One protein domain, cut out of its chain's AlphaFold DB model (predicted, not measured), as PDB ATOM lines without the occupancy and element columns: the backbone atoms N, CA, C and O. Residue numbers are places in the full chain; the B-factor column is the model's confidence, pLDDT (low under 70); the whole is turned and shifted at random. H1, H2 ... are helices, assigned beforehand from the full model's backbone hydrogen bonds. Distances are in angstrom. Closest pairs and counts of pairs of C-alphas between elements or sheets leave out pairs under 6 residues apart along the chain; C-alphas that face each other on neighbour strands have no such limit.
ATOM      1  N   LYS A   5     222.295 166.581 170.941       77.75
ATOM      2  CA  LYS A   5     222.727 165.183 171.078       77.75
ATOM      3  C   LYS A   5     223.524 164.915 172.371       77.75
ATOM      4  O   LYS A   5     223.267 163.890 172.996       77.75
ATOM      5  N   PRO A   6     224.428 165.807 172.825       78.75
ATOM      6  CA  PRO A   6     225.120 165.622 174.103       78.75
ATOM      7  C   PRO A   6     224.191 165.789 175.315       78.75
ATOM      8  O   PRO A   6     224.301 165.052 176.288       78.75
ATOM      9  N   LEU A   7     223.251 166.736 175.246       78.75
ATOM     10  CA  LEU A   7     222.333 167.043 176.344       78.75
ATOM     11  C   LEU A   7     221.321 165.912 176.569       78.75
ATOM     12  O   LEU A   7     221.078 165.523 177.707       78.75
ATOM     13  N   ILE A   8     220.794 165.346 175.480       81.69
ATOM     14  CA  ILE A   8     219.872 164.204 175.512       81.69
ATOM     15  C   ILE A   8     220.559 162.984 176.137       81.69
ATOM     16  O   ILE A   8     220.012 162.387 177.058       81.69
ATOM     17  N   LYS A   9     221.802 162.677 175.731       83.50
ATOM     18  CA  LYS A   9     222.584 161.575 176.318       83.50
ATOM     19  C   LYS A   9     222.828 161.743 177.821       83.50
ATOM     20  O   LYS A   9     222.751 160.772 178.566       83.50
ATOM     21  N   ASN A  10     223.104 162.966 178.277       81.88
ATOM     22  CA  ASN A  10     223.270 163.243 179.707       81.88
ATOM     23  C   ASN A  10     221.964 163.016 180.487       81.88
ATOM     24  O   ASN A  10     222.000 162.531 181.617       81.88
ATOM     25  N   PHE A  11     220.817 163.325 179.876       82.88
ATOM     26  CA  PHE A  11     219.503 163.090 180.475       82.88
ATOM     27  C   PHE A  11     219.165 161.594 180.553       82.88
ATOM     28  O   PHE A  11     218.704 161.120 181.589       82.88
ATOM     29  N   GLU A  12     219.455 160.836 179.492       86.88
ATOM     30  CA  GLU A  12     219.306 159.373 179.468       86.88
ATOM     31  C   GLU A  12     220.173 158.696 180.533       86.88
ATOM     32  O   GLU A  12     219.686 157.833 181.265       86.88
ATOM     33  N   LEU A  13     221.432 159.127 180.681       85.75
ATOM     34  CA  LEU A  13     222.337 158.603 181.704       85.75
ATOM     35  C   LEU A  13     221.826 158.905 183.118       85.75
ATOM     36  O   LEU A  13     221.799 158.015 183.966       85.75
ATOM     37  N   PHE A  14     221.387 160.140 183.373       83.44
ATOM     38  CA  PHE A  14     220.820 160.514 184.668       83.44
ATOM     39  C   PHE A  14     219.571 159.682 184.993       83.44
ATOM     40  O   PHE A  14     219.462 159.131 186.087       83.44
ATOM     41  N   ASN A  15     218.671 159.514 184.023       83.44
ATOM     42  CA  ASN A  15     217.475 158.689 184.171       83.44
ATOM     43  C   ASN A  15     217.820 157.216 184.472       83.44
ATOM     44  O   ASN A  15     217.245 156.620 185.383       83.44
ATOM     45  N   ALA A  16     218.798 156.643 183.764       87.25
ATOM     46  CA  ALA A  16     219.253 155.272 183.988       87.25
ATOM     47  C   ALA A  16     219.842 155.074 185.395       87.25
ATOM     48  O   ALA A  16     219.533 154.087 186.064       87.25
ATOM     49  N   LEU A  17     220.638 156.029 185.887       84.12
ATOM     50  CA  LEU A  17     221.211 155.976 187.236       84.12
ATOM     51  C   LEU A  17     220.137 156.028 188.330       84.12
ATOM     52  O   LEU A  17     220.233 155.297 189.320       84.12
ATOM     53  N   ILE A  18     219.095 156.843 188.146       82.06
ATOM     54  CA  ILE A  18     217.962 156.908 189.077       82.06
ATOM     55  C   ILE A  18     217.197 155.580 189.081       82.06
ATOM     56  O   ILE A  18     216.954 155.029 190.154       82.06
ATOM     57  N   GLN A  19     216.889 155.019 187.908       82.94
ATOM     58  CA  GLN A  19     216.190 153.734 187.798       82.94
ATOM     59  C   GLN A  19     216.976 152.579 188.427       82.94
ATOM     60  O   GLN A  19     216.413 151.812 189.205       82.94
ATOM     61  N   VAL A  20     218.286 152.485 188.168       84.31
ATOM     62  CA  VAL A  20     219.157 151.468 188.786       84.31
ATOM     63  C   VAL A  20     219.197 151.624 190.306       84.31
ATOM     64  O   VAL A  20     219.160 150.631 191.030       84.31
ATOM     65  N   SER A  21     219.247 152.858 190.807       79.19
ATOM     66  CA  SER A  21     219.287 153.116 192.249       79.19
ATOM     67  C   SER A  21     217.958 152.770 192.939       79.19
ATOM     68  O   SER A  21     217.979 152.251 194.055       79.19
ATOM     69  N   ILE A  22     216.817 152.986 192.269       79.50
ATOM     70  CA  ILE A  22     215.489 152.553 192.739       79.50
ATOM     71  C   ILE A  22     215.391 151.024 192.729       79.50
ATOM     72  O   ILE A  22     215.019 150.430 193.737       79.50
ATOM     73  N   ALA A  23     215.774 150.377 191.624       82.50
ATOM     74  CA  ALA A  23     215.710 148.923 191.473       82.50
ATOM     75  C   ALA A  23     216.589 148.181 192.494       82.50
ATOM     76  O   ALA A  23     216.232 147.100 192.953       82.50
ATOM     77  N   LYS A  24     217.720 148.776 192.893       83.44
ATOM     78  CA  LYS A  24     218.595 148.249 193.952       83.44
ATOM     79  C   LYS A  24     218.093 148.532 195.374       83.44
ATOM     80  O   LYS A  24     218.772 148.165 196.326       83.44
ATOM     81  N   GLY A  25     216.973 149.240 195.542       77.62
ATOM     82  CA  GLY A  25     216.457 149.659 196.852       77.62
ATOM     83  C   GLY A  25     217.319 150.706 197.568       77.62
ATOM     84  O   GLY A  25     216.979 151.143 198.662       77.62
ATOM     85  N   SER A  26     218.414 151.156 196.945       76.81
ATOM     86  CA  SER A  26     219.304 152.197 197.474       76.81
ATOM     87  C   SER A  26     218.640 153.575 197.485       76.81
ATOM     88  O   SER A  26     219.146 154.501 198.119       76.81
ATOM     89  N   LEU A  27     217.544 153.728 196.741       71.62
ATOM     90  CA  LEU A  27     216.881 154.996 196.520       71.62
ATOM     91  C   LEU A  27     215.377 154.855 196.759       71.62
ATOM     92  O   LEU A  27     214.652 154.291 195.943       71.62
ATOM     93  N   ASN A  28     214.898 155.388 197.883       78.56
ATOM     94  CA  ASN A  28     213.475 155.369 198.201       78.56
ATOM     95  C   ASN A  28     212.718 156.400 197.352       78.56
ATOM     96  O   ASN A  28     212.871 157.608 197.553       78.56
ATOM     97  N   PHE A  29     211.873 155.928 196.433       69.50
ATOM     98  CA  PHE A  29     211.146 156.772 195.482       69.50
ATOM     99  C   PHE A  29     210.322 157.869 196.165       69.50
ATOM    100  O   PHE A  29     210.339 159.011 195.719       69.50
ATOM    101  N   ILE A  30     209.666 157.560 197.287       73.69
ATOM    102  CA  ILE A  30     208.831 158.524 198.021       73.69
ATOM    103  C   ILE A  30     209.689 159.657 198.597       73.69
ATOM    104  O   ILE A  30     209.347 160.836 198.478       73.69
ATOM    105  N   THR A  31     210.836 159.311 199.188       71.44
ATOM    106  CA  THR A  31     211.777 160.285 199.754       71.44
ATOM    107  C   THR A  31     212.388 161.163 198.665       71.44
ATOM    108  O   THR A  31     212.451 162.379 198.833       71.44
ATOM    109  N   ILE A  32     212.798 160.570 197.541       74.50
ATOM    110  CA  ILE A  32     213.335 161.302 196.387       74.50
ATOM    111  C   ILE A  32     212.272 162.216 195.799       74.50
ATOM    112  O   ILE A  32     212.534 163.395 195.609       74.50
ATOM    113  N   HIS A  33     211.069 161.701 195.545       71.12
ATOM    114  CA  HIS A  33     209.979 162.477 194.973       71.12
ATOM    115  C   HIS A  33     209.694 163.708 195.834       71.12
ATOM    116  O   HIS A  33     209.758 164.817 195.317       71.12
ATOM    117  N   ASN A  34     209.479 163.533 197.145       69.88
ATOM    118  CA  ASN A  34     209.175 164.621 198.082       69.88
ATOM    119  C   ASN A  34     210.339 165.619 198.241       69.88
ATOM    120  O   ASN A  34     210.122 166.830 198.307       69.88
ATOM    121  N   LYS A  35     211.589 165.134 198.263       74.06
ATOM    122  CA  LYS A  35     212.780 165.996 198.298       74.06
ATOM    123  C   LYS A  35     212.898 166.818 197.016       74.06
ATOM    124  O   LYS A  35     213.138 168.016 197.096       74.06
ATOM    125  N   ASN A  36     212.674 166.194 195.864       71.38
ATOM    126  CA  ASN A  36     212.858 166.802 194.552       71.38
ATOM    127  C   ASN A  36     211.698 167.727 194.149       71.38
ATOM    128  O   ASN A  36     211.925 168.642 193.367       71.38
ATOM    129  N   THR A  37     210.477 167.521 194.667       66.19
ATOM    130  CA  THR A  37     209.356 168.467 194.461       66.19
ATOM    131  C   THR A  37     209.544 169.745 195.267       66.19
ATOM    132  O   THR A  37     209.175 170.814 194.795       66.19
ATOM    133  N   LYS A  38     210.112 169.649 196.476       71.31
ATOM    134  CA  LYS A  38     210.374 170.819 197.328       71.31
ATOM    135  C   LYS A  38     211.652 171.545 196.919       71.31
ATOM    136  O   LYS A  38     211.631 172.757 196.768       71.31
ATOM    137  N   ASN A  39     212.730 170.790 196.701       73.31
ATOM    138  CA  ASN A  39     214.041 171.286 196.300       73.31
ATOM    139  C   ASN A  39     214.559 170.453 195.117       73.31
ATOM    140  O   ASN A  39     215.207 169.419 195.331       73.31
ATOM    141  N   PRO A  40     214.282 170.868 193.869       72.06
ATOM    142  CA  PRO A  40     214.779 170.158 192.703       72.06
ATOM    143  C   PRO A  40     216.314 170.069 192.739       72.06
ATOM    144  O   PRO A  40     216.982 171.040 193.109       72.06
ATOM    145  N   PRO A  41     216.904 168.912 192.378       76.50
ATOM    146  CA  PRO A  41     218.352 168.756 192.358       76.50
ATOM    147  C   PRO A  41     219.005 169.809 191.462       76.50
ATOM    148  O   PRO A  41     218.545 170.028 190.342       76.50
ATOM    149  N   ALA A  42     220.123 170.389 191.907       78.12
ATOM    150  CA  ALA A  42     220.865 171.393 191.140       78.12
ATOM    151  C   ALA A  42     221.175 170.927 189.705       78.12
ATOM    152  O   ALA A  42     221.080 171.712 188.771       78.12
ATOM    153  N   ILE A  43     221.438 169.628 189.517       74.69
ATOM    154  CA  ILE A  43     221.658 169.004 188.204       74.69
ATOM    155  C   ILE A  43     220.450 169.188 187.272       74.69
ATOM    156  O   ILE A  43     220.633 169.515 186.103       74.69
ATOM    157  N   LEU A  44     219.220 169.022 187.771       78.00
ATOM    158  CA  LEU A  44     218.006 169.197 186.970       78.00
ATOM    159  C   LEU A  44     217.812 170.670 186.588       78.00
ATOM    160  O   LEU A  44     217.512 170.974 185.436       78.00
ATOM    161  N   THR A  45     218.058 171.579 187.533       80.19
ATOM    162  CA  THR A  45     217.990 173.029 187.308       80.19
ATOM    163  C   THR A  45     219.027 173.480 186.277       80.19
ATOM    164  O   THR A  45     218.692 174.179 185.322       80.19
ATOM    165  N   THR A  46     220.276 173.026 186.398       83.19
ATOM    166  CA  THR A  46     221.351 173.324 185.443       83.19
ATOM    167  C   THR A  46     221.065 172.744 184.060       83.19
ATOM    168  O   THR A  46     221.295 173.427 183.060       83.19
ATOM    169  N   LEU A  47     220.525 171.522 183.967       82.44
ATOM    170  CA  LEU A  47     220.107 170.934 182.690       82.44
ATOM    171  C   LEU A  47     218.977 171.743 182.040       82.44
ATOM    172  O   LEU A  47     219.047 172.004 180.840       82.44
ATOM    173  N   GLY A  48     217.992 172.188 182.825       82.19
ATOM    174  CA  GLY A  48     216.904 173.053 182.366       82.19
ATOM    175  C   GLY A  48     217.413 174.386 181.818       82.19
ATOM    176  O   GLY A  48     217.109 174.734 180.680       82.19
ATOM    177  N   HIS A  49     218.267 175.090 182.565       85.94
ATOM    178  CA  HIS A  49     218.900 176.323 182.082       85.94
ATOM    179  C   HIS A  49     219.742 176.096 180.823       85.94
ATOM    180  O   HIS A  49     219.652 176.868 179.874       85.94
ATOM    181  N   THR A  50     220.525 175.016 180.774       83.69
ATOM    182  CA  THR A  50     221.357 174.685 179.607       83.69
ATOM    183  C   THR A  50     220.506 174.402 178.368       83.69
ATOM    184  O   THR A  50     220.870 174.810 177.264       83.69
ATOM    185  N   LEU A  51     219.367 173.720 178.537       84.75
ATOM    186  CA  LEU A  51     218.409 173.470 177.463       84.75
ATOM    187  C   LEU A  51     217.816 174.782 176.948       84.75
ATOM    188  O   LEU A  51     217.874 175.039 175.746       84.75
ATOM    189  N   THR A  52     217.298 175.618 177.851       82.19
ATOM    190  CA  THR A  52     216.711 176.921 177.519       82.19
ATOM    191  C   THR A  52     217.714 177.816 176.800       82.19
ATOM    192  O   THR A  52     217.389 178.369 175.753       82.19
ATOM    193  N   ASN A  53     218.955 177.887 177.286       83.75
ATOM    194  CA  ASN A  53     220.010 178.684 176.664       83.75
ATOM    195  C   ASN A  53     220.340 178.182 175.253       83.75
ATOM    196  O   ASN A  53     220.393 178.980 174.326       83.75
ATOM    197  N   LYS A  54     220.473 176.864 175.052       82.50
ATOM    198  CA  LYS A  54     220.722 176.284 173.718       82.50
ATOM    199  C   LYS A  54     219.565 176.508 172.742       82.50
ATOM    200  O   LYS A  54     219.806 176.733 171.560       82.50
ATOM    201  N   ILE A  55     218.315 176.421 173.209       83.50
ATOM    202  CA  ILE A  55     217.134 176.738 172.388       83.50
ATOM    203  C   ILE A  55     217.160 178.219 172.014       83.50
ATOM    204  O   ILE A  55     216.942 178.567 170.857       83.50
ATOM    205  N   MET A  56     217.463 179.093 172.971       83.44
ATOM    206  CA  MET A  56     217.583 180.525 172.737       83.44
ATOM    207  C   MET A  56     218.676 180.821 171.700       83.44
ATOM    208  O   MET A  56     218.376 181.445 170.689       83.44
ATOM    209  N   GLU A  57     219.896 180.307 171.866       81.56
ATOM    210  CA  GLU A  57     221.007 180.462 170.909       81.56
ATOM    211  C   GLU A  57     220.630 180.033 169.485       81.56
ATOM    212  O   GLU A  57     220.955 180.723 168.523       81.56
ATOM    213  N   GLN A  58     219.897 178.926 169.331       73.62
ATOM    214  CA  GLN A  58     219.456 178.466 168.011       73.62
ATOM    215  C   GLN A  58     218.416 179.371 167.351       73.62
ATOM    216  O   GLN A  58     218.394 179.456 166.127       73.62
ATOM    217  N   ASN A  59     217.566 180.033 168.135       72.38
ATOM    218  CA  ASN A  59     216.533 180.928 167.609       72.38
ATOM    219  C   ASN A  59     217.059 182.338 167.277       72.38
ATOM    220  O   ASN A  59     216.381 183.066 166.559       72.38
ATOM    221  N   HIS A  60     218.240 182.726 167.778       69.50
ATOM    222  CA  HIS A  60     218.852 184.044 167.531       69.50
ATOM    223  C   HIS A  60     219.932 184.038 166.434       69.50
ATOM    224  O   HIS A  60     220.462 185.095 166.093       69.50
ATOM    225  N   LEU A  61     220.273 182.878 165.869       58.53
ATOM    226  CA  LEU A  61     221.167 182.804 164.712       58.53
ATOM    227  C   LEU A  61     220.420 183.274 163.448       58.53
ATOM    228  O   LEU A  61     219.289 182.829 163.230       58.53
TER     229      LEU A  61
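What this domain is: This is residues 5 to 61 of the 63 residues of an uncharacterized protein of Helicobacter pylori (UniProt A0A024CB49). Three helices make a flat, open frame with few contacts: the two long helices H1 and H3 run opposite ways, one along each side of a gap, and the short H2 spans the gap at the end where H1 finishes and H3 begins. H1 and H3 draw near each other at Leu 7 and Leu 51, and beyond that place residues 55 to 61 stick out free, of which 55 to 60 belong to H3. The printed part has 57 residues with three named helices, in the order H1, H2, H3, and no named strand; the class is all helix. The whole is loose, with a radius of gyration of the C-alphas of 14.2 A, and its C-alphas span 46 by 24 by 11 A along the three main axes.

How they stand to each other: H1, residues 5 to 23, comes first and is joined by a tight link of 5 residues to H2, residues 29 to 38. H1 and H2 are close but not clearly touching; their closest C-alphas, those of Ile 22 and Phe 29, are 6.6 A apart. Their lines stand at a steep tilt of 48 degrees, and they run opposite ways. A tight link of 3 residues joins H2 to H3, residues 42 to 60. H2 and H3 are apart, with no C-alpha of the one within 8 A of the other. H1 and H3 are close but not clearly touching, with 2 pairs of C-alphas within 8 A; the closest are those of Leu 7 and Leu 51, 7.6 A apart. These two helices run opposite ways at a shallow tilt of 21 degrees, and their centres are 17.6 A apart. In H1, H2 and H3 every O i to N i+4 pair of the backbone is within hydrogen-bond range.

Where its parts are: H1 begins at C-alpha 5, at (222.727, 165.183, 171.078), and runs 27.0 A to C-alpha 23 at (215.710, 148.923, 191.473). H2 measures 14.2 A from C-alpha 29 to C-alpha 38. H3 begins at C-alpha 42 and runs 26.9 A to C-alpha 60 at (218.852, 184.044, 167.531). H1 and H3 have 19 residues each, and H2 has 10.

The domain as a whole: The two C-alphas farthest apart are those of Gly 25 and Leu 61, at 46.4 A, while the first and last printed C-alphas, those of Lys 5 and Leu 61, are 18.8 A apart. The printed part runs from residue 5 to residue 61 with no cut, and neither link is long. The mean pLDDT of the printed part is 78.5. Five residues are under 70: residues 29, 34 and 37, and residues 60 to 61.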